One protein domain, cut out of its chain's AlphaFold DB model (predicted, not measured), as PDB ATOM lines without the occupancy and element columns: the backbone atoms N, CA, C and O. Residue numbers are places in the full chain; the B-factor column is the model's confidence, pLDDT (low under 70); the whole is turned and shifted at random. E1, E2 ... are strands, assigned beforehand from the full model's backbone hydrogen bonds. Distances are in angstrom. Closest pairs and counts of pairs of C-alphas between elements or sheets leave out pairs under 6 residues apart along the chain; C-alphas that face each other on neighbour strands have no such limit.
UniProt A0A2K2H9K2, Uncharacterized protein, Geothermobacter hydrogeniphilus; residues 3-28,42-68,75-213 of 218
ATOM      1  N   LEU A   3      51.857 -54.954  50.029       93.75
ATOM      2  CA  LEU A   3      50.809 -55.793  49.468       93.75
ATOM      3  C   LEU A   3      51.456 -57.116  49.073       93.75
ATOM      4  O   LEU A   3      52.247 -57.176  48.134       93.75
ATOM      5  N   ALA A   4      51.206 -58.134  49.881       89.81
ATOM      6  CA  ALA A   4      51.945 -59.387  49.846       89.81
ATOM      7  C   ALA A   4      51.168 -60.523  49.154       89.81
ATOM      8  O   ALA A   4      51.762 -61.562  48.870       89.81
ATOM      9  N   ASP A   5      49.871 -60.308  48.967       89.62
ATOM     10  CA  ASP A   5      48.848 -61.180  48.397       89.62
ATOM     11  C   ASP A   5      47.680 -60.266  47.979       89.62
ATOM     12  O   ASP A   5      47.757 -59.047  48.189       89.62
ATOM     13  N   ASP A   6      46.610 -60.828  47.439       92.31
ATOM     14  CA  ASP A   6      45.490 -60.059  46.905       92.31
ATOM     15  C   ASP A   6      44.800 -59.209  47.978       92.31
ATOM     16  O   ASP A   6      44.507 -59.649  49.097       92.31
ATOM     17  N   LEU A   7      44.485 -57.965  47.624       95.69
ATOM     18  CA  LEU A   7      43.701 -57.067  48.462       95.69
ATOM     19  C   LEU A   7      42.299 -56.925  47.899       95.69
ATOM     20  O   LEU A   7      42.068 -56.229  46.914       95.69
ATOM     21  N   ARG A   8      41.339 -57.517  48.602       97.25
ATOM     22  CA  ARG A   8      39.924 -57.396  48.266       97.25
ATOM     23  C   ARG A   8      39.253 -56.288  49.071       97.25
ATOM     24  O   ARG A   8      39.308 -56.290  50.299       97.25
ATOM     25  N   ILE A   9      38.554 -55.386  48.383       98.31
ATOM     26  CA  ILE A   9      37.654 -54.384  48.971       98.31
ATOM     27  C   ILE A   9      36.215 -54.856  48.723       98.31
ATOM     28  O   ILE A   9      35.720 -54.705  47.603       98.31
ATOM     29  N   PRO A  10      35.530 -55.449  49.717       98.06
ATOM     30  CA  PRO A  10      34.191 -56.000  49.526       98.06
ATOM     31  C   PRO A  10      33.139 -54.930  49.224       98.06
ATOM     32  O   PRO A  10      33.289 -53.766  49.601       98.06
ATOM     33  N   ALA A  11      32.026 -55.348  48.619       97.56
ATOM     34  CA  ALA A  11      30.843 -54.505  48.483       97.56
ATOM     35  C   ALA A  11      30.392 -53.968  49.855       97.56
ATOM     36  O   ALA A  11      30.476 -54.659  50.872       97.56
ATOM     37  N   GLY A  12      29.955 -52.708  49.895       97.56
ATOM     38  CA  GLY A  12      29.586 -52.016  51.138       97.56
ATOM     39  C   GLY A  12      30.765 -51.565  52.011       97.56
ATOM     40  O   GLY A  12      30.549 -50.863  52.994       97.56
ATOM     41  N   SER A  13      32.005 -51.922  51.659       98.44
ATOM     42  CA  SER A  13      33.219 -51.447  52.332       98.44
ATOM     43  C   SER A  13      33.927 -50.362  51.524       98.44
ATOM     44  O   SER A  13      33.757 -50.246  50.308       98.44
ATOM     45  N   SER A  14      34.776 -49.588  52.199       98.44
ATOM     46  CA  SER A  14      35.627 -48.587  51.555       98.44
ATOM     47  C   SER A  14      37.079 -48.706  52.001       98.44
ATOM     48  O   SER A  14      37.337 -48.837  53.197       98.44
ATOM     49  N   LEU A  15      38.016 -48.551  51.068       98.56
ATOM     50  CA  LEU A  15      39.438 -48.375  51.359       98.56
ATOM     51  C   LEU A  15      39.902 -46.999  50.891       98.56
ATOM     52  O   LEU A  15      39.584 -46.569  49.782       98.56
ATOM     53  N   THR A  16      40.697 -46.326  51.723       98.62
ATOM     54  CA  THR A  16      41.340 -45.060  51.361       98.62
ATOM     55  C   THR A  16      42.852 -45.153  51.505       98.62
ATOM     56  O   THR A  16      43.359 -45.423  52.591       98.62
ATOM     57  N   PHE A  17      43.573 -44.840  50.429       98.50
ATOM     58  CA  PHE A  17      44.999 -44.534  50.474       98.50
ATOM     59  C   PHE A  17      45.185 -43.028  50.675       98.50
ATOM     60  O   PHE A  17      44.794 -42.217  49.827       98.50
ATOM     61  N   ALA A  18      45.760 -42.656  51.818       98.38
ATOM     62  CA  ALA A  18      46.029 -41.268  52.182       98.38
ATOM     63  C   ALA A  18      47.155 -40.664  51.314       98.38
ATOM     64  O   ALA A  18      48.004 -41.420  50.830       98.38
ATOM     65  N   PRO A  19      47.215 -39.330  51.133       98.62
ATOM     66  CA  PRO A  19      48.298 -38.695  50.384       98.62
ATOM     67  C   PRO A  19      49.683 -39.126  50.885       98.62
ATOM     68  O   PRO A  19      49.901 -39.264  52.085       98.62
ATOM     69  N   GLY A  20      50.620 -39.343  49.960       98.38
ATOM     70  CA  GLY A  20      51.980 -39.799  50.274       98.38
ATOM     71  C   GLY A  20      52.104 -41.279  50.658       98.38
ATOM     72  O   GLY A  20      53.208 -41.734  50.955       98.38
ATOM     73  N   SER A  21      51.008 -42.048  50.647       98.50
ATOM     74  CA  SER A  21      51.068 -43.490  50.905       98.50
ATOM     75  C   SER A  21      51.977 -44.201  49.904       98.50
ATOM     76  O   SER A  21      51.873 -43.998  48.694       98.50
ATOM     77  N   LEU A  22      52.823 -45.092  50.422       98.31
ATOM     78  CA  LEU A  22      53.675 -45.978  49.636       98.31
ATOM     79  C   LEU A  22      53.239 -47.435  49.825       98.31
ATOM     80  O   LEU A  22      53.265 -47.975  50.943       98.31
ATOM     81  N   VAL A  23      52.841 -48.055  48.718       98.06
ATOM     82  CA  VAL A  23      52.414 -49.449  48.625       98.06
ATOM     83  C   VAL A  23      53.462 -50.208  47.823       98.06
ATOM     84  O   VAL A  23      53.618 -50.000  46.622       98.06
ATOM     85  N   TRP A  24      54.192 -51.077  48.511       97.69
ATOM     86  CA  TRP A  24      55.113 -52.017  47.889       97.69
ATOM     87  C   TRP A  24      54.347 -53.269  47.496       97.69
ATOM     88  O   TRP A  24      53.779 -53.909  48.373       97.69
ATOM     89  N   VAL A  25      54.311 -53.622  46.217       96.31
ATOM     90  CA  VAL A  25      53.618 -54.825  45.744       96.31
ATOM     91  C   VAL A  25      54.630 -55.949  45.613       96.31
ATOM     92  O   VAL A  25      55.591 -55.826  44.862       96.31
ATOM     93  N   ARG A  26      54.456 -57.036  46.357       93.00
ATOM     94  CA  ARG A  26      55.275 -58.232  46.180       93.00
ATOM     95  C   ARG A  26      54.766 -58.981  44.944       93.00
ATOM     96  O   ARG A  26      53.590 -59.350  44.950       93.00
ATOM     97  N   PRO A  27      55.603 -59.203  43.916       89.12
ATOM     98  CA  PRO A  27      55.233 -60.067  42.801       89.12
ATOM     99  C   PRO A  27      54.858 -61.455  43.318       89.12
ATOM    100  O   PRO A  27      55.491 -61.952  44.251       89.12
ATOM    101  N   ALA A  28      53.830 -62.068  42.739       79.94
ATOM    102  CA  ALA A  28      53.496 -63.442  43.079       79.94
ATOM    103  C   ALA A  28      54.558 -64.388  42.498       79.94
ATOM    104  O   ALA A  28      54.939 -64.271  41.333       79.94
ATOM    105  N   THR A  42      49.641 -60.925  42.174       89.81
ATOM    106  CA  THR A  42      49.108 -60.079  43.249       89.81
ATOM    107  C   THR A  42      48.258 -58.937  42.689       89.81
ATOM    108  O   THR A  42      48.725 -58.180  41.829       89.81
ATOM    109  N   GLU A  43      47.052 -58.758  43.221       94.25
ATOM    110  CA  GLU A  43      46.091 -57.787  42.687       94.25
ATOM    111  C   GLU A  43      45.305 -57.003  43.749       94.25
ATOM    112  O   GLU A  43      45.264 -57.347  44.932       94.25
ATOM    113  N   ILE A  44      44.683 -55.893  43.333       97.56
ATOM    114  CA  ILE A  44      43.706 -55.159  44.146       97.56
ATOM    115  C   ILE A  44      42.330 -55.294  43.495       97.56
ATOM    116  O   ILE A  44      42.060 -54.652  42.483       97.56
ATOM    117  N   LEU A  45      41.448 -56.065  44.129       97.69
ATOM    118  CA  LEU A  45      40.090 -56.348  43.664       97.69
ATOM    119  C   LEU A  45      39.083 -55.436  44.366       97.69
ATOM    120  O   LEU A  45      38.861 -55.536  45.581       97.69
ATOM    121  N   VAL A  46      38.424 -54.563  43.610       98.50
ATOM    122  CA  VAL A  46      37.468 -53.589  44.140       98.50
ATOM    123  C   VAL A  46      36.044 -54.002  43.786       98.50
ATOM    124  O   VAL A  46      35.649 -53.922  42.633       98.50
ATOM    125  N   TYR A  47      35.258 -54.380  44.797       98.12
ATOM    126  CA  TYR A  47      33.795 -54.537  44.714       98.12
ATOM    127  C   TYR A  47      33.048 -53.409  45.446       98.12
ATOM    128  O   TYR A  47      31.857 -53.200  45.236       98.12
ATOM    129  N   GLY A  48      33.724 -52.730  46.377       98.56
ATOM    130  CA  GLY A  48      33.189 -51.615  47.155       98.56
ATOM    131  C   GLY A  48      33.656 -50.261  46.631       98.56
ATOM    132  O   GLY A  48      33.582 -49.961  45.442       98.56
ATOM    133  N   THR A  49      34.139 -49.419  47.544       98.88
ATOM    134  CA  THR A  49      34.647 -48.081  47.218       98.88
ATOM    135  C   THR A  49      36.160 -47.990  47.393       98.88
ATOM    136  O   THR A  49      36.682 -48.250  48.479       98.88
ATOM    137  N   LEU A  50      36.865 -47.538  46.354       98.88
ATOM    138  CA  LEU A  50      38.294 -47.226  46.420       98.88
ATOM    139  C   LEU A  50      38.525 -45.716  46.332       98.88
ATOM    140  O   LEU A  50      38.097 -45.050  45.389       98.88
ATOM    141  N   ARG A  51      39.271 -45.165  47.290       98.81
ATOM    142  CA  ARG A  51      39.729 -43.776  47.245       98.81
ATOM    143  C   ARG A  51      41.251 -43.704  47.296       98.81
ATOM    144  O   ARG A  51      41.870 -44.123  48.269       98.81
ATOM    145  N   ILE A  52      41.857 -43.100  46.281       98.75
ATOM    146  CA  ILE A  52      43.283 -42.762  46.271       98.75
ATOM    147  C   ILE A  52      43.386 -41.242  46.338       98.75
ATOM    148  O   ILE A  52      42.966 -40.552  45.416       98.75
ATOM    149  N   SER A  53      43.893 -40.715  47.454       98.12
ATOM    150  CA  SER A  53      43.794 -39.284  47.790       98.12
ATOM    151  C   SER A  53      45.126 -38.541  47.660       98.12
ATOM    152  O   SER A  53      45.427 -37.661  48.460       98.12
ATOM    153  N   GLY A  54      45.965 -38.913  46.696       98.19
ATOM    154  CA  GLY A  54      47.245 -38.250  46.479       98.19
ATOM    155  C   GLY A  54      47.124 -36.911  45.747       98.19
ATOM    156  O   GLY A  54      46.057 -36.500  45.282       98.19
ATOM    157  N   ASN A  55      48.249 -36.206  45.652       96.31
ATOM    158  CA  ASN A  55      48.383 -34.953  44.906       96.31
ATOM    159  C   ASN A  55      49.791 -34.829  44.296       96.31
ATOM    160  O   ASN A  55      50.614 -35.731  44.434       96.31
ATOM    161  N   ARG A  56      50.083 -33.717  43.605       93.50
ATOM    162  CA  ARG A  56      51.380 -33.517  42.930       93.50
ATOM    163  C   ARG A  56      52.573 -33.541  43.892       93.50
ATOM    164  O   ARG A  56      53.634 -34.012  43.502       93.50
ATOM    165  N   GLN A  57      52.415 -33.020  45.109       97.12
ATOM    166  CA  GLN A  57      53.477 -32.973  46.115       97.12
ATOM    167  C   GLN A  57      53.616 -34.306  46.859       97.12
ATOM    168  O   GLN A  57      54.727 -34.750  47.130       97.12
ATOM    169  N   ASN A  58      52.489 -34.946  47.164       98.06
ATOM    170  CA  ASN A  58      52.395 -36.168  47.954       98.06
ATOM    171  C   ASN A  58      51.592 -37.225  47.187       98.06
ATOM    172  O   ASN A  58      50.437 -37.504  47.542       98.06
ATOM    173  N   PRO A  59      52.157 -37.793  46.107       98.44
ATOM    174  CA  PRO A  59      51.455 -38.803  45.340       98.44
ATOM    175  C   PRO A  59      51.336 -40.104  46.134       98.44
ATOM    176  O   PRO A  59      52.230 -40.442  46.913       98.44
ATOM    177  N   VAL A  60      50.257 -40.855  45.915       98.81
ATOM    178  CA  VAL A  60      50.196 -42.262  46.345       98.81
ATOM    179  C   VAL A  60      50.959 -43.104  45.330       98.81
ATOM    180  O   VAL A  60      50.737 -42.956  44.132       98.81
ATOM    181  N   ARG A  61      51.862 -43.974  45.783       98.75
ATOM    182  CA  ARG A  61      52.725 -44.759  44.888       98.75
ATOM    183  C   ARG A  61      52.518 -46.254  45.089       98.75
ATOM    184  O   ARG A  61      52.658 -46.741  46.209       98.75
ATOM    185  N   PHE A  62      52.262 -46.955  43.991       98.56
ATOM    186  CA  PHE A  62      52.234 -48.412  43.897       98.56
ATOM    187  C   PHE A  62      53.475 -48.851  43.132       98.56
ATOM    188  O   PHE A  62      53.595 -48.614  41.927       98.56
ATOM    189  N   LEU A  63      54.429 -49.423  43.860       97.12
ATOM    190  CA  LEU A  63      55.724 -49.824  43.330       97.12
ATOM    191  C   LEU A  63      55.900 -51.325  43.553       97.12
ATOM    192  O   LEU A  63      55.824 -51.760  44.702       97.12
ATOM    193  N   PRO A  64      56.153 -52.126  42.511       94.38
ATOM    194  CA  PRO A  64      56.495 -53.518  42.726       94.38
ATOM    195  C   PRO A  64      57.864 -53.629  43.402       94.38
ATOM    196  O   PRO A  64      58.774 -52.834  43.145       94.38
ATOM    197  N   LEU A  65      58.001 -54.620  44.274       93.75
ATOM    198  CA  LEU A  65      59.287 -55.083  44.770       93.75
ATOM    199  C   LEU A  65      60.036 -55.799  43.646       93.75
ATOM    200  O   LEU A  65      59.436 -56.323  42.708       93.75
ATOM    201  N   GLN A  66      61.361 -55.827  43.762       87.00
ATOM    202  CA  GLN A  66      62.194 -56.611  42.863       87.00
ATOM    203  C   GLN A  66      61.856 -58.105  43.046       87.00
ATOM    204  O   GLN A  66      61.881 -58.573  44.189       87.00
ATOM    205  N   PRO A  67      61.531 -58.847  41.971       84.50
ATOM    206  CA  PRO A  67      61.364 -60.295  42.053       84.50
ATOM    207  C   PRO A  67      62.698 -60.974  42.394       84.50
ATOM    208  O   PRO A  67      63.768 -60.435  42.097       84.50
ATOM    209  N   ILE A  68      62.631 -62.144  43.038       80.50
ATOM    210  CA  ILE A  68      63.817 -62.954  43.360       80.50
ATOM    211  C   ILE A  68      64.422 -63.525  42.075       80.50
ATOM    212  O   ILE A  68      65.631 -63.419  41.866       80.50
ATOM    213  N   ASP A  75      58.111 -56.987  31.227       87.44
ATOM    214  CA  ASP A  75      57.084 -57.881  31.769       87.44
ATOM    215  C   ASP A  75      56.414 -57.283  33.023       87.44
ATOM    216  O   ASP A  75      57.077 -56.642  33.861       87.44
ATOM    217  N   PRO A  76      55.096 -57.475  33.183       91.31
ATOM    218  CA  PRO A  76      54.379 -57.025  34.362       91.31
ATOM    219  C   PRO A  76      54.805 -57.816  35.600       91.31
ATOM    220  O   PRO A  76      55.148 -58.993  35.537       91.31
ATOM    221  N   LEU A  77      54.782 -57.152  36.755       92.88
ATOM    222  CA  LEU A  77      55.195 -57.727  38.038       92.88
ATOM    223  C   LEU A  77      54.023 -58.006  38.982       92.88
ATOM    224  O   LEU A  77      54.212 -58.586  40.047       92.88
ATOM    225  N   TRP A  78      52.828 -57.542  38.631       95.06
ATOM    226  CA  TRP A  78      51.597 -57.714  39.396       95.06
ATOM    227  C   TRP A  78      50.394 -57.443  38.482       95.06
ATOM    228  O   TRP A  78      50.587 -56.891  37.397       95.06
ATOM    229  N   ALA A  79      49.173 -57.818  38.870       94.62
ATOM    230  CA  ALA A  79      48.030 -57.688  37.960       94.62
ATOM    231  C   ALA A  79      47.614 -56.222  37.774       94.62
ATOM    232  O   ALA A  79      47.405 -55.781  36.650       94.62
ATOM    233  N   GLY A  80      47.578 -55.457  38.870       97.38
ATOM    234  CA  GLY A  80      47.126 -54.068  38.897       97.38
ATOM    235  C   GLY A  80      45.929 -53.850  39.819       97.38
ATOM    236  O   GLY A  80      45.842 -54.450  40.894       97.38
ATOM    237  N   ILE A  81      45.037 -52.936  39.428       98.44
ATOM    238  CA  ILE A  81      43.804 -52.635  40.169       98.44
ATOM    239  C   ILE A  81      42.606 -52.942  39.278       98.44
ATOM    240  O   ILE A  81      42.440 -52.331  38.220       98.44
ATOM    241  N   GLU A  82      41.739 -53.826  39.758       98.00
ATOM    242  CA  GLU A  82      40.533 -54.245  39.058       98.00
ATOM    243  C   GLU A  82      39.286 -53.722  39.760       98.00
ATOM    244  O   GLU A  82      39.068 -53.928  40.956       98.00
ATOM    245  N   LEU A  83      38.460 -53.006  39.007       98.31
ATOM    246  CA  LEU A  83      37.222 -52.416  39.471       98.31
ATOM    247  C   LEU A  83      36.080 -53.202  38.851       98.31
ATOM    248  O   LEU A  83      35.826 -53.111  37.651       98.31
ATOM    249  N   LEU A  84      35.440 -53.988  39.704       97.06
ATOM    250  CA  LEU A  84      34.488 -55.026  39.340       97.06
ATOM    251  C   LEU A  84      33.044 -54.507  39.441       97.06
ATOM    252  O   LEU A  84      32.827 -53.392  39.927       97.06
ATOM    253  N   PRO A  85      32.036 -55.294  39.015       97.38
ATOM    254  CA  PRO A  85      30.669 -54.802  38.894       97.38
ATOM    255  C   PRO A  85      30.137 -54.131  40.166       97.38
ATOM    256  O   PRO A  85      30.145 -54.712  41.252       97.38
ATOM    257  N   GLY A  86      29.660 -52.893  40.012       96.75
ATOM    258  CA  GLY A  86      29.129 -52.065  41.100       96.75
ATOM    259  C   GLY A  86      30.176 -51.284  41.904       96.75
ATOM    260  O   GLY A  86      29.799 -50.509  42.786       96.75
ATOM    261  N   ALA A  87      31.468 -51.441  41.607       98.50
ATOM    262  CA  ALA A  87      32.520 -50.687  42.270       98.50
ATOM    263  C   ALA A  87      32.506 -49.202  41.888       98.50
ATOM    264  O   ALA A  87      32.172 -48.816  40.763       98.50
ATOM    265  N   VAL A  88      32.937 -48.366  42.834       98.69
ATOM    266  CA  VAL A  88      33.096 -46.921  42.629       98.69
ATOM    267  C   VAL A  88      34.485 -46.490  43.075       98.69
ATOM    268  O   VAL A  88      34.916 -46.798  44.190       98.69
ATOM    269  N   ALA A  89      35.184 -45.732  42.232       98.75
ATOM    270  CA  ALA A  89      36.515 -45.236  42.541       98.75
ATOM    271  C   ALA A  89      36.699 -43.733  42.317       98.75
ATOM    272  O   ALA A  89      36.235 -43.142  41.340       98.75
ATOM    273  N   SER A  90      37.451 -43.122  43.233       98.81
ATOM    274  CA  SER A  90      37.931 -41.742  43.147       98.81
ATOM    275  C   SER A  90      39.446 -41.746  43.286       98.81
ATOM    276  O   SER A  90      39.977 -41.968  44.377       98.81
ATOM    277  N   LEU A  91      40.142 -41.492  42.183       98.75
ATOM    278  CA  LEU A  91      41.591 -41.605  42.081       98.75
ATOM    279  C   LEU A  91      42.205 -40.225  41.830       98.75
ATOM    280  O   LEU A  91      41.859 -39.544  40.869       98.75
ATOM    281  N   SER A  92      43.118 -39.798  42.696       98.56
ATOM    282  CA  SER A  92      43.808 -38.514  42.582       98.56
ATOM    283  C   SER A  92      45.282 -38.655  42.917       98.56
ATOM    284  O   SER A  92      45.647 -39.336  43.877       98.56
ATOM    285  N   GLY A  93      46.115 -37.976  42.131       98.38
ATOM    286  CA  GLY A  93      47.554 -37.821  42.313       98.38
ATOM    287  C   GLY A  93      48.269 -39.111  42.691       98.38
ATOM    288  O   GLY A  93      48.780 -39.221  43.801       98.38
ATOM    289  N   PHE A  94      48.320 -40.083  41.788       98.56
ATOM    290  CA  PHE A  94      48.979 -41.357  42.064       98.56
ATOM    291  C   PHE A  94      49.964 -41.771  40.978       98.56
ATOM    292  O   PHE A  94      49.943 -41.248  39.866       98.56
ATOM    293  N   GLU A  95      50.830 -42.718  41.318       98.62
ATOM    294  CA  GLU A  95      51.724 -43.397  40.390       98.62
ATOM    295  C   GLU A  95      51.566 -44.905  40.553       98.62
ATOM    296  O   GLU A  95      51.665 -45.425  41.666       98.62
ATOM    297  N   LEU A  96      51.344 -45.602  39.444       98.56
ATOM    298  CA  LEU A  96      51.210 -47.052  39.382       98.56
ATOM    299  C   LEU A  96      52.176 -47.578  38.325       98.56
ATOM    300  O   LEU A  96      52.261 -47.017  37.229       98.56
ATOM    301  N   ARG A  97      52.968 -48.597  38.675       97.81
ATOM    302  CA  ARG A  97      54.051 -49.079  37.812       97.81
ATOM    303  C   ARG A  97      54.020 -50.580  37.584       97.81
ATOM    304  O   ARG A  97      53.794 -51.318  38.536       97.81
ATOM    305  N   ARG A  98      54.370 -51.003  36.362       95.81
ATOM    306  CA  ARG A  98      54.619 -52.411  35.987       95.81
ATOM    307  C   ARG A  98      53.508 -53.385  36.379       95.81
ATOM    308  O   ARG A  98      53.796 -54.487  36.836       95.81
ATOM    309  N   ALA A  99      52.262 -52.951  36.236       96.50
ATOM    310  CA  ALA A  99      51.116 -53.847  36.300       96.50
ATOM    311  C   ALA A  99      50.870 -54.491  34.931       96.50
ATOM    312  O   ALA A  99      51.263 -53.929  33.909       96.50
ATOM    313  N   ASP A 100      50.204 -55.638  34.905       96.12
ATOM    314  CA  ASP A 100      49.696 -56.213  33.660       96.12
ATOM    315  C   ASP A 100      48.615 -55.296  33.087       96.12
ATOM    316  O   ASP A 100      48.775 -54.741  32.004       96.12
ATOM    317  N   VAL A 101      47.599 -54.975  33.888       97.56
ATOM    318  CA  VAL A 101      46.619 -53.936  33.573       97.56
ATOM    319  C   VAL A 101      46.658 -52.871  34.660       97.56
ATOM    320  O   VAL A 101      46.274 -53.109  35.799       97.56
ATOM    321  N   GLY A 102      47.099 -51.657  34.328       98.00
ATOM    322  CA  GLY A 102      47.189 -50.560  35.292       98.00
ATOM    323  C   GLY A 102      45.858 -50.298  35.997       98.00
ATOM    324  O   GLY A 102      45.814 -50.259  37.226       98.00
ATOM    325  N   LEU A 103      44.781 -50.155  35.219       98.19
ATOM    326  CA  LEU A 103      43.401 -50.115  35.704       98.19
ATOM    327  C   LEU A 103      42.493 -50.939  34.783       98.19
ATOM    328  O   LEU A 103      42.290 -50.550  33.630       98.19
ATOM    329  N   LEU A 104      41.916 -52.022  35.302       98.00
ATOM    330  CA  LEU A 104      40.812 -52.737  34.662       98.00
ATOM    331  C   LEU A 104      39.492 -52.228  35.244       98.00
ATOM    332  O   LEU A 104      39.315 -52.206  36.460       98.00
ATOM    333  N   VAL A 105      38.562 -51.801  34.394       98.31
ATOM    334  CA  VAL A 105      37.272 -51.253  34.819       98.31
ATOM    335  C   VAL A 105      36.148 -51.971  34.082       98.31
ATOM    336  O   VAL A 105      35.986 -51.810  32.872       98.31
ATOM    337  N   GLN A 106      35.351 -52.730  34.832       96.31
ATOM    338  CA  GLN A 106      34.269 -53.576  34.333       96.31
ATOM    339  C   GLN A 106      32.989 -53.285  35.113       96.31
ATOM    340  O   GLN A 106      32.938 -53.488  36.326       96.31
ATOM    341  N   GLN A 107      31.950 -52.786  34.433       97.31
ATOM    342  CA  GLN A 107      30.658 -52.452  35.054       97.31
ATOM    343  C   GLN A 107      30.790 -51.589  36.334       97.31
ATOM    344  O   GLN A 107      30.032 -51.737  37.296       97.31
ATOM    345  N   ALA A 108      31.779 -50.691  36.340       98.31
ATOM    346  CA  ALA A 108      32.175 -49.859  37.473       98.31
ATOM    347  C   ALA A 108      32.290 -48.380  37.077       98.31
ATOM    348  O   ALA A 108      32.405 -48.041  35.894       98.31
ATOM    349  N   GLU A 109      32.283 -47.490  38.073       98.62
ATOM    350  CA  GLU A 109      32.405 -46.041  37.877       98.62
ATOM    351  C   GLU A 109      33.712 -45.489  38.457       98.62
ATOM    352  O   GLU A 109      34.048 -45.713  39.621       98.62
ATOM    353  N   VAL A 110      34.442 -44.720  37.647       98.69
ATOM    354  CA  VAL A 110      35.749 -44.163  38.009       98.69
ATOM    355  C   VAL A 110      35.825 -42.680  37.695       98.69
ATOM    356  O   VAL A 110      35.630 -42.244  36.559       98.69
ATOM    357  N   SER A 111      36.217 -41.913  38.708       98.62
ATOM    358  CA  SER A 111      36.689 -40.537  38.562       98.62
ATOM    359  C   SER A 111      38.196 -40.481  38.801       98.62
ATOM    360  O   SER A 111      38.699 -40.958  39.819       98.62
ATOM    361  N   PHE A 112      38.930 -39.905  37.855       96.81
ATOM    362  CA  PHE A 112      40.386 -39.812  37.885       96.81
ATOM    363  C   PHE A 112      40.812 -38.350  37.733       96.81
ATOM    364  O   PHE A 112      40.430 -37.680  36.776       96.81
ATOM    365  N   SER A 113      41.654 -37.855  38.639       98.00
ATOM    366  CA  SER A 113      42.179 -36.487  38.585       98.00
ATOM    367  C   SER A 113      43.675 -36.433  38.874       98.00
ATOM    368  O   SER A 113      44.129 -36.403  40.016       98.00
ATOM    369  N   GLY A 114      44.476 -36.396  37.811       96.38
ATOM    370  CA  GLY A 114      45.928 -36.412  37.930       96.38
ATOM    371  C   GLY A 114      46.466 -37.778  38.354       96.38
ATOM    372  O   GLY A 114      46.132 -38.309  39.407       96.38
ATOM    373  N   GLY A 115      47.367 -38.341  37.565       97.38
ATOM    374  CA  GLY A 115      47.996 -39.609  37.909       97.38
ATOM    375  C   GLY A 115      48.812 -40.155  36.758       97.38
ATOM    376  O   GLY A 115      48.676 -39.695  35.621       97.38
ATOM    377  N   ARG A 116      49.677 -41.114  37.075       98.56
ATOM    378  CA  ARG A 116      50.599 -41.711  36.123       98.56
ATOM    379  C   ARG A 116      50.555 -43.229  36.177       98.56
ATOM    380  O   ARG A 116      50.724 -43.812  37.245       98.56
ATOM    381  N   LEU A 117      50.407 -43.839  35.010       98.69
ATOM    382  CA  LEU A 117      50.562 -45.273  34.798       98.69
ATOM    383  C   LEU A 117      51.824 -45.467  33.952       98.69
ATOM    384  O   LEU A 117      51.912 -44.906  32.858       98.69
ATOM    385  N   THR A 118      52.814 -46.194  34.473       98.38
ATOM    386  CA  THR A 118      54.117 -46.348  33.802       98.38
ATOM    387  C   THR A 118      54.553 -47.797  33.703       98.38
ATOM    388  O   THR A 118      54.640 -48.485  34.721       98.38
ATOM    389  N   GLY A 119      54.956 -48.238  32.519       97.12
ATOM    390  CA  GLY A 119      55.470 -49.594  32.325       97.12
ATOM    391  C   GLY A 119      54.389 -50.658  32.477       97.12
ATOM    392  O   GLY A 119      54.738 -51.771  32.836       97.12
ATOM    393  N   CYS A 120      53.104 -50.306  32.354       97.56
ATOM    394  CA  CYS A 120      52.021 -51.286  32.459       97.56
ATOM    395  C   CYS A 120      51.791 -51.900  31.081       97.56
ATOM    396  O   CYS A 120      51.790 -51.133  30.118       97.56
ATOM    397  N   ARG A 121      51.584 -53.220  30.977       96.56
ATOM    398  CA  ARG A 121      51.345 -53.858  29.670       96.56
ATOM    399  C   ARG A 121      50.142 -53.203  28.988       96.56
ATOM    400  O   ARG A 121      50.274 -52.642  27.905       96.56
ATOM    401  N   TYR A 122      49.027 -53.143  29.703       97.69
ATOM    402  CA  TYR A 122      47.883 -52.301  29.392       97.69
ATOM    403  C   TYR A 122      47.811 -51.172  30.417       97.69
ATOM    404  O   TYR A 122      47.767 -51.407  31.624       97.69
ATOM    405  N   GLY A 123      47.786 -49.922  29.966       98.19
ATOM    406  CA  GLY A 123      47.591 -48.777  30.850       98.19
ATOM    407  C   GLY A 123      46.200 -48.802  31.475       98.19
ATOM    408  O   GLY A 123      46.059 -48.937  32.691       98.19
ATOM    409  N   LEU A 124      45.169 -48.691  30.639       98.06
ATOM    410  CA  LEU A 124      43.772 -48.802  31.054       98.06
ATOM    411  C   LEU A 124      42.996 -49.736  30.142       98.06
ATOM    412  O   LEU A 124      43.099 -49.647  28.920       98.06
ATOM    413  N   LEU A 125      42.137 -50.538  30.753       97.94
ATOM    414  CA  LEU A 125      41.199 -51.400  30.063       97.94
ATOM    415  C   LEU A 125      39.790 -51.083  30.575       97.94
ATOM    416  O   LEU A 125      39.478 -51.283  31.748       97.94
ATOM    417  N   LEU A 126      38.957 -50.527  29.697       97.12
ATOM    418  CA  LEU A 126      37.590 -50.108  29.984       97.12
ATOM    419  C   LEU A 126      36.619 -51.003  29.205       97.12
ATOM    420  O   LEU A 126      36.582 -50.960  27.975       97.12
ATOM    421  N   GLN A 127      35.853 -51.816  29.929       92.50
ATOM    422  CA  GLN A 127      34.986 -52.864  29.385       92.50
ATOM    423  C   GLN A 127      33.556 -52.732  29.900       92.50
ATOM    424  O   GLN A 127      33.357 -52.299  31.031       92.50
ATOM    425  N   GLU A 128      32.590 -53.127  29.070       87.31
ATOM    426  CA  GLU A 128      31.187 -53.451  29.393       87.31
ATOM    427  C   GLU A 128      30.547 -52.661  30.549       87.31
ATOM    428  O   GLU A 128      30.810 -52.893  31.729       87.31
ATOM    429  N   GLY A 129      29.654 -51.729  30.223       92.00
ATOM    430  CA  GLY A 129      28.859 -50.966  31.187       92.00
ATOM    431  C   GLY A 129      29.666 -50.042  32.107       92.00
ATOM    432  O   GLY A 129      29.091 -49.390  32.981       92.00
ATOM    433  N   SER A 130      30.985 -49.971  31.938       97.38
ATOM    434  CA  SER A 130      31.867 -49.135  32.743       97.38
ATOM    435  C   SER A 130      31.818 -47.664  32.341       97.38
ATOM    436  O   SER A 130      31.492 -47.288  31.211       97.38
ATOM    437  N   ARG A 131      32.155 -46.799  33.301       98.56
ATOM    438  CA  ARG A 131      32.215 -45.348  33.115       98.56
ATOM    439  C   ARG A 131      33.507 -44.796  33.691       98.56
ATOM    440  O   ARG A 131      33.741 -44.891  34.893       98.56
ATOM    441  N   LEU A 132      34.311 -44.155  32.848       98.44
ATOM    442  CA  LEU A 132      35.536 -43.471  33.252       98.44
ATOM    443  C   LEU A 132      35.470 -41.996  32.864       98.44
ATOM    444  O   LEU A 132      35.382 -41.653  31.685       98.44
ATOM    445  N   THR A 133      35.592 -41.120  33.860       98.69
ATOM    446  CA  THR A 133      35.885 -39.698  33.654       98.69
ATOM    447  C   THR A 133      37.273 -39.397  34.194       98.69
ATOM    448  O   THR A 133      37.508 -39.530  35.396       98.69
ATOM    449  N   ALA A 134      38.191 -38.977  33.326       98.25
ATOM    450  CA  ALA A 134      39.555 -38.662  33.718       98.25
ATOM    451  C   ALA A 134      40.030 -37.296  33.226       98.25
ATOM    452  O   ALA A 134      39.814 -36.903  32.077       98.25
ATOM    453  N   GLU A 135      40.771 -36.613  34.089       98.69
ATOM    454  CA  GLU A 135      41.553 -35.436  33.739       98.69
ATOM    455  C   GLU A 135      43.028 -35.606  34.116       98.69
ATOM    456  O   GLU A 135      43.358 -36.212  35.144       98.69
ATOM    457  N   ARG A 136      43.927 -35.019  33.318       98.50
ATOM    458  CA  ARG A 136      45.368 -34.937  33.628       98.50
ATOM    459  C   ARG A 136      46.020 -36.307  33.854       98.50
ATOM    460  O   ARG A 136      46.874 -36.460  34.730       98.50
ATOM    461  N   MET A 137      45.602 -37.302  33.079       97.88
ATOM    462  CA  MET A 137      46.151 -38.655  33.111       97.88
ATOM    463  C   MET A 137      47.379 -38.758  32.202       97.88
ATOM    464  O   MET A 137      47.359 -38.284  31.068       97.88
ATOM    465  N   ASP A 138      48.441 -39.388  32.693       98.56
ATOM    466  CA  ASP A 138      49.671 -39.650  31.942       98.56
ATOM    467  C   ASP A 138      49.928 -41.159  31.899       98.56
ATOM    468  O   ASP A 138      50.297 -41.759  32.907       98.56
ATOM    469  N   VAL A 139      49.721 -41.778  30.743       98.75
ATOM    470  CA  VAL A 139      50.001 -43.201  30.526       98.75
ATOM    471  C   VAL A 139      51.224 -43.305  29.636       98.75
ATOM    472  O   VAL A 139      51.274 -42.687  28.564       98.75
ATOM    473  N   ARG A 140      52.238 -44.053  30.074       98.44
ATOM    474  CA  ARG A 140      53.486 -44.156  29.318       98.44
ATOM    475  C   ARG A 140      54.205 -45.482  29.465       98.44
ATOM    476  O   ARG A 140      54.245 -45.995  30.575       98.44
ATOM    477  N   GLN A 141      54.896 -45.911  28.409       97.12
ATOM    478  CA  GLN A 141      55.712 -47.133  28.393       97.12
ATOM    479  C   GLN A 141      54.854 -48.372  28.676       97.12
ATOM    480  O   GLN A 141      54.466 -48.611  29.813       97.12
ATOM    481  N   GLY A 142      54.533 -49.143  27.653       96.25
ATOM    482  CA  GLY A 142      53.621 -50.280  27.745       96.25
ATOM    483  C   GLY A 142      53.286 -50.788  26.355       96.25
ATOM    484  O   GLY A 142      53.698 -50.166  25.382       96.25
ATOM    485  N   GLU A 143      52.520 -51.865  26.250       96.50
ATOM    486  CA  GLU A 143      52.037 -52.338  24.950       96.50
ATOM    487  C   GLU A 143      50.896 -51.431  24.481       96.50
ATOM    488  O   GLU A 143      51.025 -50.746  23.469       96.50
ATOM    489  N   VAL A 144      49.837 -51.306  25.291       97.88
ATOM    490  CA  VAL A 144      48.636 -50.530  24.952       97.88
ATOM    491  C   VAL A 144      48.342 -49.471  26.010       97.88
ATOM    492  O   VAL A 144      48.243 -49.750  27.205       97.88
ATOM    493  N   GLY A 145      48.132 -48.224  25.588       98.44
ATOM    494  CA  GLY A 145      47.848 -47.111  26.492       98.44
ATOM    495  C   GLY A 145      46.438 -47.155  27.084       98.44
ATOM    496  O   GLY A 145      46.261 -47.088  28.302       98.44
ATOM    497  N   LEU A 146      45.425 -47.254  26.226       98.31
ATOM    498  CA  LEU A 146      44.027 -47.386  26.626       98.31
ATOM    499  C   LEU A 146      43.276 -48.252  25.631       98.31
ATOM    500  O   LEU A 146      43.342 -47.998  24.432       98.31
ATOM    501  N   PHE A 147      42.487 -49.183  26.148       97.50
ATOM    502  CA  PHE A 147      41.567 -50.001  25.376       97.50
ATOM    503  C   PHE A 147      40.139 -49.767  25.873       97.50
ATOM    504  O   PHE A 147      39.835 -50.058  27.029       97.50
ATOM    505  N   CYS A 148      39.270 -49.211  25.025       96.25
ATOM    506  CA  CYS A 148      37.843 -49.063  25.314       96.25
ATOM    507  C   CYS A 148      37.015 -49.964  24.403       96.25
ATOM    508  O   CYS A 148      37.086 -49.814  23.179       96.25
ATOM    509  N   SER A 149      36.199 -50.838  24.992       92.56
ATOM    510  CA  SER A 149      35.340 -51.770  24.261       92.56
ATOM    511  C   SER A 149      33.920 -51.872  24.805       92.56
ATOM    512  O   SER A 149      33.629 -51.471  25.935       92.56
ATOM    513  N   GLY A 150      33.027 -52.423  23.976       91.56
ATOM    514  CA  GLY A 150      31.624 -52.606  24.334       91.56
ATOM    515  C   GLY A 150      30.912 -51.271  24.537       91.56
ATOM    516  O   GLY A 150      31.297 -50.254  23.971       91.56
ATOM    517  N   ASP A 151      29.870 -51.254  25.362       95.19
ATOM    518  CA  ASP A 151      29.041 -50.076  25.655       95.19
ATOM    519  C   ASP A 151      29.639 -49.132  26.721       95.19
ATOM    520  O   ASP A 151      28.930 -48.306  27.305       95.19
ATOM    521  N   ALA A 152      30.945 -49.229  26.974       96.94
ATOM    522  CA  ALA A 152      31.640 -48.389  27.937       96.94
ATOM    523  C   ALA A 152      31.578 -46.890  27.587       96.94
ATOM    524  O   ALA A 152      31.536 -46.484  26.421       96.94
ATOM    525  N   VAL A 153      31.620 -46.042  28.619       97.81
ATOM    526  CA  VAL A 153      31.605 -44.579  28.484       97.81
ATOM    527  C   VAL A 153      32.927 -43.988  28.955       97.81
ATOM    528  O   VAL A 153      33.287 -44.079  30.130       97.81
ATOM    529  N   LEU A 154      33.618 -43.308  28.044       97.69
ATOM    530  CA  LEU A 154      34.925 -42.703  28.262       97.69
ATOM    531  C   LEU A 154      34.869 -41.185  28.075       97.69
ATOM    532  O   LEU A 154      34.569 -40.689  26.989       97.69
ATOM    533  N   ALA A 155      35.244 -40.435  29.108       98.31
ATOM    534  CA  ALA A 155      35.476 -38.998  29.029       98.31
ATOM    535  C   ALA A 155      36.904 -38.668  29.485       98.31
ATOM    536  O   ALA A 155      37.248 -38.866  30.648       98.31
ATOM    537  N   LEU A 156      37.730 -38.138  28.580       98.44
ATOM    538  CA  LEU A 156      39.121 -37.772  28.859       98.44
ATOM    539  C   LEU A 156      39.371 -36.291  28.602       98.44
ATOM    540  O   LEU A 156      38.958 -35.748  27.573       98.44
ATOM    541  N   SER A 157      40.125 -35.661  29.501       98.69
ATOM    542  CA  SER A 157      40.612 -34.301  29.297       98.69
ATOM    543  C   SER A 157      42.048 -34.074  29.752       98.69
ATOM    544  O   SER A 157      42.467 -34.600  30.777       98.69
ATOM    545  N   ASP A 158      42.803 -33.279  28.992       98.62
ATOM    546  CA  ASP A 158      44.163 -32.857  29.359       98.62
ATOM    547  C   ASP A 158      45.111 -34.039  29.650       98.62
ATOM    548  O   ASP A 158      45.967 -33.972  30.533       98.62
ATOM    549  N   SER A 159      44.934 -35.142  28.919       98.69
ATOM    550  CA  SER A 159      45.606 -36.425  29.161       98.69
ATOM    551  C   SER A 159      46.566 -36.790  28.031       98.69
ATOM    552  O   SER A 159      46.363 -36.390  26.881       98.69
ATOM    553  N   SER A 160      47.597 -37.584  28.329       98.62
ATOM    554  CA  SER A 160      48.517 -38.090  27.310       98.62
ATOM    555  C   SER A 160      48.817 -39.578  27.401       98.62
ATOM    556  O   SER A 160      48.987 -40.114  28.492       98.62
ATOM    557  N   PHE A 161      48.960 -40.192  26.227       98.75
ATOM    558  CA  PHE A 161      49.351 -41.583  26.014       98.75
ATOM    559  C   PHE A 161      50.624 -41.579  25.176       98.75
ATOM    560  O   PHE A 161      50.632 -41.000  24.083       98.75
ATOM    561  N   SER A 162      51.724 -42.125  25.694       98.81
ATOM    562  CA  SER A 162      53.011 -42.002  25.007       98.81
ATOM    563  C   SER A 162      53.973 -43.159  25.179       98.81
ATOM    564  O   SER A 162      54.049 -43.722  26.264       98.81
ATOM    565  N   LEU A 163      54.812 -43.389  24.168       98.44
ATOM    566  CA  LEU A 163      55.821 -44.449  24.195       98.44
ATOM    567  C   LEU A 163      55.179 -45.828  24.405       98.44
ATOM    568  O   LEU A 163      55.676 -46.603  25.216       98.44
ATOM    569  N   MET A 164      54.039 -46.067  23.758       98.25
ATOM    570  CA  MET A 164      53.438 -47.394  23.669       98.25
ATOM    571  C   MET A 164      54.095 -48.173  22.533       98.25
ATOM    572  O   MET A 164      54.306 -47.613  21.451       98.25
ATOM    573  N   ASP A 165      54.394 -49.439  22.794       97.44
ATOM    574  CA  ASP A 165      54.970 -50.377  21.834       97.44
ATOM    575  C   ASP A 165      53.935 -50.797  20.774       97.44
ATOM    576  O   ASP A 165      54.320 -51.181  19.673       97.44
ATOM    577  N   GLU A 166      52.639 -50.629  21.070       96.62
ATOM    578  CA  GLU A 166      51.512 -50.787  20.147       96.62
ATOM    579  C   GLU A 166      50.629 -49.517  20.141       96.62
ATOM    580  O   GLU A 166      51.089 -48.426  19.772       96.62
ATOM    581  N   GLU A 167      49.346 -49.611  20.508       96.94
ATOM    582  CA  GLU A 167      48.415 -48.490  20.447       96.94
ATOM    583  C   GLU A 167      48.512 -47.529  21.634       96.94
ATOM    584  O   GLU A 167      48.384 -47.893  22.800       96.94
ATOM    585  N   GLY A 168      48.543 -46.228  21.344       98.12
ATOM    586  CA  GLY A 168      48.228 -45.207  22.340       98.12
ATOM    587  C   GLY A 168      46.779 -45.305  22.826       98.12
ATOM    588  O   GLY A 168      46.516 -45.196  24.023       98.12
ATOM    589  N   LEU A 169      45.844 -45.481  21.891       97.81
ATOM    590  CA  LEU A 169      44.402 -45.551  22.133       97.81
ATOM    591  C   LEU A 169      43.775 -46.571  21.179       97.81
ATOM    592  O   LEU A 169      43.875 -46.405  19.964       97.81
ATOM    593  N   TYR A 170      43.044 -47.536  21.716       96.75
ATOM    594  CA  TYR A 170      42.116 -48.390  20.989       96.75
ATOM    595  C   TYR A 170      40.688 -48.033  21.402       96.75
ATOM    596  O   TYR A 170      40.333 -48.107  22.581       96.75
ATOM    597  N   LEU A 171      39.868 -47.630  20.433       94.69
ATOM    598  CA  LEU A 171      38.479 -47.233  20.638       94.69
ATOM    599  C   LEU A 171      37.563 -48.070  19.743       94.69
ATOM    600  O   LEU A 171      37.459 -47.826  18.535       94.69
ATOM    601  N   ASP A 172      36.874 -49.026  20.353       91.38
ATOM    602  CA  ASP A 172      35.841 -49.813  19.687       91.38
ATOM    603  C   ASP A 172      34.651 -48.938  19.237       91.38
ATOM    604  O   ASP A 172      34.399 -47.854  19.767       91.38
ATOM    605  N   ARG A 173      33.884 -49.435  18.261       90.25
ATOM    606  CA  ARG A 173      32.685 -48.796  17.701       90.25
ATOM    607  C   ARG A 173      31.597 -48.545  18.735       90.25
ATOM    608  O   ARG A 173      30.858 -47.573  18.595       90.25
ATOM    609  N   GLN A 174      31.438 -49.448  19.697       92.12
ATOM    610  CA  GLN A 174      30.354 -49.376  20.676       92.12
ATOM    611  C   GLN A 174      30.678 -48.424  21.839       92.12
ATOM    612  O   GLN A 174      29.759 -47.946  22.506       92.12
ATOM    613  N   CYS A 175      31.960 -48.090  22.034       92.75
ATOM    614  CA  CYS A 175      32.393 -47.239  23.132       92.75
ATOM    615  C   CYS A 175      31.950 -45.787  22.893       92.75
ATOM    616  O   CYS A 175      32.208 -45.182  21.849       92.75
ATOM    617  N   THR A 176      31.303 -45.189  23.892       94.56
ATOM    618  CA  THR A 176      30.906 -43.778  23.853       94.56
ATOM    619  C   THR A 176      32.055 -42.910  24.346       94.56
ATOM    620  O   THR A 176      32.368 -42.905  25.535       94.56
ATOM    621  N   VAL A 177      32.661 -42.129  23.449       95.38
ATOM    622  CA  VAL A 177      33.906 -41.401  23.736       95.38
ATOM    623  C   VAL A 177      33.732 -39.882  23.651       95.38
ATOM    624  O   VAL A 177      33.221 -39.347  22.667       95.38
ATOM    625  N   ARG A 178      34.238 -39.161  24.657       97.19
ATOM    626  CA  ARG A 178      34.429 -37.702  24.650       97.19
ATOM    627  C   ARG A 178      35.873 -37.355  24.994       97.19
ATOM    628  O   ARG A 178      36.341 -37.673  26.082       97.19
ATOM    629  N   LEU A 179      36.560 -36.659  24.092       97.88
ATOM    630  CA  LEU A 179      37.955 -36.247  24.271       97.88
ATOM    631  C   LEU A 179      38.065 -34.721  24.248       97.88
ATOM    632  O   LEU A 179      37.397 -34.049  23.460       97.88
ATOM    633  N   ARG A 180      38.933 -34.165  25.094       98.44
ATOM    634  CA  ARG A 180      39.303 -32.744  25.086       98.44
ATOM    635  C   ARG A 180      40.785 -32.594  25.403       98.44
ATOM    636  O   ARG A 180      41.208 -32.948  26.492       98.44
ATOM    637  N   GLN A 181      41.573 -32.026  24.492       98.31
ATOM    638  CA  GLN A 181      43.014 -31.813  24.719       98.31
ATOM    639  C   GLN A 181      43.753 -33.110  25.105       98.31
ATOM    640  O   GLN A 181      44.602 -33.125  25.992       98.31
ATOM    641  N   VAL A 182      43.408 -34.215  24.442       98.69
ATOM    642  CA  VAL A 182      44.082 -35.505  24.600       98.69
ATOM    643  C   VAL A 182      45.204 -35.609  23.575       98.69
ATOM    644  O   VAL A 182      45.022 -35.242  22.415       98.69
ATOM    645  N   VAL A 183      46.364 -36.115  23.988       98.62
ATOM    646  CA  VAL A 183      47.535 -36.276  23.115       98.62
ATOM    647  C   VAL A 183      47.989 -37.731  23.096       98.62
ATOM    648  O   VAL A 183      48.377 -38.269  24.129       98.62
ATOM    649  N   SER A 184      48.014 -38.348  21.919       98.44
ATOM    650  CA  SER A 184      48.675 -39.640  21.697       98.44
ATOM    651  C   SER A 184      49.959 -39.410  20.909       98.44
ATOM    652  O   SER A 184      49.919 -38.846  19.808       98.44
ATOM    653  N   ARG A 185      51.112 -39.752  21.497       98.50
ATOM    654  CA  ARG A 185      52.413 -39.374  20.938       98.50
ATOM    655  C   ARG A 185      53.500 -40.423  21.051       98.50
ATOM    656  O   ARG A 185      53.675 -41.008  22.114       98.50
ATOM    657  N   ARG A 186      54.336 -40.523  20.016       98.50
ATOM    658  CA  ARG A 186      55.493 -41.436  19.988       98.50
ATOM    659  C   ARG A 186      55.114 -42.872  20.350       98.50
ATOM    660  O   ARG A 186      55.865 -43.542  21.045       98.50
ATOM    661  N   ASN A 187      53.925 -43.280  19.931       98.50
ATOM    662  CA  ASN A 187      53.454 -44.652  20.002       98.50
ATOM    663  C   ASN A 187      53.720 -45.329  18.662       98.50
ATOM    664  O   ASN A 187      53.880 -44.650  17.636       98.50
ATOM    665  N   ASP A 188      53.716 -46.652  18.660       98.31
ATOM    666  CA  ASP A 188      53.780 -47.402  17.419       98.31
ATOM    667  C   ASP A 188      52.528 -47.162  16.565       98.31
ATOM    668  O   ASP A 188      52.619 -46.753  15.405       98.31
ATOM    669  N   VAL A 189      51.351 -47.244  17.186       98.00
ATOM    670  CA  VAL A 189      50.078 -46.819  16.606       98.00
ATOM    671  C   VAL A 189      49.455 -45.724  17.476       98.00
ATOM    672  O   VAL A 189      49.251 -45.872  18.673       98.00
ATOM    673  N   GLY A 190      49.137 -44.566  16.899       97.31
ATOM    674  CA  GLY A 190      48.578 -43.443  17.658       97.31
ATOM    675  C   GLY A 190      47.131 -43.675  18.106       97.31
ATOM    676  O   GLY A 190      46.779 -43.380  19.250       97.31
ATOM    677  N   LEU A 191      46.298 -44.178  17.196       96.94
ATOM    678  CA  LEU A 191      44.881 -44.453  17.414       96.94
ATOM    679  C   LEU A 191      44.432 -45.638  16.554       96.94
ATOM    680  O   LEU A 191      44.596 -45.598  15.335       96.94
ATOM    681  N   VAL A 192      43.763 -46.603  17.175       95.81
ATOM    682  CA  VAL A 192      42.929 -47.603  16.506       95.81
ATOM    683  C   VAL A 192      41.461 -47.261  16.740       95.81
ATOM    684  O   VAL A 192      41.030 -47.122  17.883       95.81
ATOM    685  N   ALA A 193      40.691 -47.078  15.667       92.62
ATOM    686  CA  ALA A 193      39.256 -46.793  15.750       92.62
ATOM    687  C   ALA A 193      38.518 -47.181  14.461       92.62
ATOM    688  O   ALA A 193      39.124 -47.344  13.411       92.62
ATOM    689  N   VAL A 194      37.190 -47.285  14.510       83.88
ATOM    690  CA  VAL A 194      36.367 -47.560  13.311       83.88
ATOM    691  C   VAL A 194      36.089 -46.342  12.425       83.88
ATOM    692  O   VAL A 194      35.581 -46.517  11.323       83.88
ATOM    693  N   ASP A 195      36.366 -45.118  12.877       77.62
ATOM    694  CA  ASP A 195      36.063 -43.913  12.102       77.62
ATOM    695  C   ASP A 195      37.198 -42.879  12.122       77.62
ATOM    696  O   ASP A 195      38.125 -42.929  12.935       77.62
ATOM    697  N   HIS A 196      37.104 -41.930  11.190       68.44
ATOM    698  CA  HIS A 196      38.169 -40.993  10.847       68.44
ATOM    699  C   HIS A 196      38.293 -39.768  11.762       68.44
ATOM    700  O   HIS A 196      39.334 -39.098  11.724       68.44
ATOM    701  N   PHE A 197      37.271 -39.430  12.560       69.88
ATOM    702  CA  PHE A 197      37.226 -38.147  13.266       69.88
ATOM    703  C   PHE A 197      36.999 -38.299  14.771       69.88
ATOM    704  O   PHE A 197      35.983 -38.801  15.249       69.88
ATOM    705  N   ARG A 198      37.960 -37.780  15.539       82.31
ATOM    706  CA  ARG A 198      37.922 -37.712  17.002       82.31
ATOM    707  C   ARG A 198      38.252 -36.282  17.432       82.31
ATOM    708  O   ARG A 198      39.434 -35.947  17.545       82.31
ATOM    709  N   PRO A 199      37.248 -35.408  17.625       87.00
ATOM    710  CA  PRO A 199      37.509 -34.056  18.097       87.00
ATOM    711  C   PRO A 199      38.166 -34.122  19.479       87.00
ATOM    712  O   PRO A 199      37.831 -34.977  20.295       87.00
ATOM    713  N   GLY A 200      39.120 -33.226  19.729       95.31
ATOM    714  CA  GLY A 200      39.834 -33.165  21.004       95.31
ATOM    715  C   GLY A 200      40.986 -34.162  21.170       95.31
ATOM    716  O   GLY A 200      41.560 -34.190  22.257       95.31
ATOM    717  N   LEU A 201      41.351 -34.922  20.128       97.62
ATOM    718  CA  LEU A 201      42.544 -35.774  20.087       97.62
ATOM    719  C   LEU A 201      43.601 -35.227  19.119       97.62
ATOM    720  O   LEU A 201      43.328 -35.025  17.935       97.62
ATOM    721  N   THR A 202      44.827 -35.080  19.608       97.75
ATOM    722  CA  THR A 202      46.010 -34.720  18.820       97.75
ATOM    723  C   THR A 202      46.962 -35.910  18.742       97.75
ATOM    724  O   THR A 202      47.280 -36.529  19.757       97.75
ATOM    725  N   LEU A 203      47.440 -36.215  17.536       97.44
ATOM    726  CA  LEU A 203      48.398 -37.289  17.270       97.44
ATOM    727  C   LEU A 203      49.752 -36.675  16.910       97.44
ATOM    728  O   LEU A 203      49.802 -35.833  16.016       97.44
ATOM    729  N   VAL A 204      50.827 -37.067  17.594       98.06
ATOM    730  CA  VAL A 204      52.152 -36.434  17.443       98.06
ATOM    731  C   VAL A 204      53.248 -37.492  17.354       98.06
ATOM    732  O   VAL A 204      53.399 -38.291  18.269       98.06
ATOM    733  N   ASP A 205      54.048 -37.484  16.291       97.69
ATOM    734  CA  ASP A 205      55.244 -38.336  16.156       97.69
ATOM    735  C   ASP A 205      55.005 -39.851  16.371       97.69
ATOM    736  O   ASP A 205      55.892 -40.548  16.857       97.69
ATOM    737  N   ASN A 206      53.812 -40.376  16.069       97.69
ATOM    738  CA  ASN A 206      53.545 -41.823  16.124       97.69
ATOM    739  C   ASN A 206      54.074 -42.506  14.852       97.69
ATOM    740  O   ASN A 206      53.982 -41.899  13.781       97.69
ATOM    741  N   ARG A 207      54.561 -43.758  14.937       97.94
ATOM    742  CA  ARG A 207      55.044 -44.507  13.752       97.94
ATOM    743  C   ARG A 207      53.927 -44.645  12.720       97.94
ATOM    744  O   ARG A 207      54.116 -44.313  11.552       97.94
ATOM    745  N   LEU A 208      52.747 -45.055  13.174       96.75
ATOM    746  CA  LEU A 208      51.500 -45.012  12.430       96.75
ATOM    747  C   LEU A 208      50.501 -44.130  13.193       96.75
ATOM    748  O   LEU A 208      50.000 -44.534  14.238       96.75
ATOM    749  N   PRO A 209      50.155 -42.921  12.715       94.12
ATOM    750  CA  PRO A 209      49.222 -42.059  13.437       94.12
ATOM    751  C   PRO A 209      47.860 -42.711  13.690       94.12
ATOM    752  O   PRO A 209      47.304 -42.542  14.774       94.12
ATOM    753  N   ARG A 210      47.317 -43.440  12.708       93.06
ATOM    754  CA  ARG A 210      45.992 -44.061  12.792       93.06
ATOM    755  C   ARG A 210      45.946 -45.396  12.062       93.06
ATOM    756  O   ARG A 210      46.502 -45.506  10.971       93.06
ATOM    757  N   LEU A 211      45.193 -46.334  12.618       91.62
ATOM    758  CA  LEU A 211      44.791 -47.587  11.993       91.62
ATOM    759  C   LEU A 211      43.267 -47.734  12.127       91.62
ATOM    760  O   LEU A 211      42.710 -47.494  13.197       91.62
ATOM    761  N   TYR A 212      42.584 -48.096  11.039       85.38
ATOM    762  CA  TYR A 212      41.125 -48.201  11.032       85.38
ATOM    763  C   TYR A 212      40.659 -49.657  11.085       85.38
ATOM    764  O   TYR A 212      41.131 -50.496  10.320       85.38
ATOM    765  N   LEU A 213      39.722 -49.950  11.990       78.38
ATOM    766  CA  LEU A 213      39.130 -51.280  12.134       78.38
ATOM    767  C   LEU A 213      38.093 -51.512  11.026       78.38
ATOM    768  O   LEU A 213      36.989 -50.968  11.067       78.38
TER     769      LEU A 213
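This is residues 3 to 28, 42 to 68 and 75 to 213 of the 218 residues of an uncharacterized protein of Geothermobacter hydrogeniphilus (UniProt A0A2K2H9K2). The chain is wound in stacked turns, a three-sided solenoid of parallel strands: the large bent sheet of E2, E3, E5, E6, E8, E10, E12, E14, E15, E16, E17 and E19 makes two sides, and the sheet E1, E4, E7, E9, E11, E13, followed by the small sheet E18, E20, makes the third. Residues 170 to 171 bridge these last two sheets by short parallel pairings with E13 and E18, and the stack of turns makes the longest axis. The printed part has 192 residues, with no named helix and 20 named strands, E1 to E20 in that order along the chain, and its class is all strand. The large sheet is branched, and the neighbour strands of the three sheets run parallel. The whole is compact, with a radius of gyration of the C-alphas of 15.7 A, and rounded, with spans of 44 by 36 by 30 A.

Begin with the large sheet and its longest strand, E12, residues 131 to 142: find C-alpha 131 at (32.215, -45.348, 33.115), from which it runs 22.6 A to C-alpha 142 and bends by 97 degrees at residue 135. Its companions E8, residues 88 to 97, and E10, residues 109 to 118, are 21.6 A and 22.1 A long and bend by 95 degrees at residue 93 and by 92 degrees at residue 114. Toward lower numbers look for E2 at residues 14 to 17, E3 at 22 to 25, E5 at 49 to 53 and E6 at 60 to 64. Toward higher numbers look for E14 at 153 to 157, E15 at 160 to 164, E16 at 176 to 180, E17 at 182 to 185 and E19 at 201 to 204. The second sheet begins with E1, residues 7 to 9, at C-alpha 7 (43.701, -57.067, 48.462), and goes on with E4 at 43 to 46, E7 at 78 to 83, E9 at 99 to 106, E11 at 122 to 127 and E13 at 144 to 148. The third sheet is E18 at 189 to 193 and E20 at 208 to 212, which ends at C-alpha 212 (41.125, -48.201, 11.032).

In the large sheet, twisted, start between E10 and E12, where N 112 and O 133 are 2.9 A apart, within hydrogen-bond range. E10 has E8 on its other side, with N 91 and O 111 at 2.8 A. The sheet branches at E8: E5, beside its residues 88 to 92, and E6, beside its residues 94 to 97, lie on one side of E8, and E10 lies on the other side. It branches again at E12: E10 lies on one side of E12, and E14, beside its residues 131 to 135, and E15, beside its residues 138 to 142, lie on the other side; E14 runs on into E15 across a break of 2 residues, at 100 degrees. The edge strands are E2, E3, E16 and E19. In the second sheet, E9 and E11 are parallel at 15 degrees, with N 105 and O 125 at 2.8 A. The domain is a stack of sheets, three sheets face to face in turn: the parts of the large and second sheets that face each other are 8.9 A centre to centre, and those of the large and third sheets 9.3 A. The closest C-alphas of E11 and E12, Gly 123 and Val 139, are 6.1 A apart. In the third sheet, N 211 and O 191 are 2.9 A apart.

The two C-alphas farthest apart, those of Ile 68 and Phe 197, are 47.2 A apart. Residues 29 to 41 are not printed, with 5.5 A between C-alphas 28 and 42; residues 69 to 74 are not printed, with 14.3 A between C-alphas 68 and 75. Of the links that are printed whole, E15 to E16 is long, with 11 residues. The mean pLDDT of the printed part is 95.9, and residues 196 to 197 are under 70.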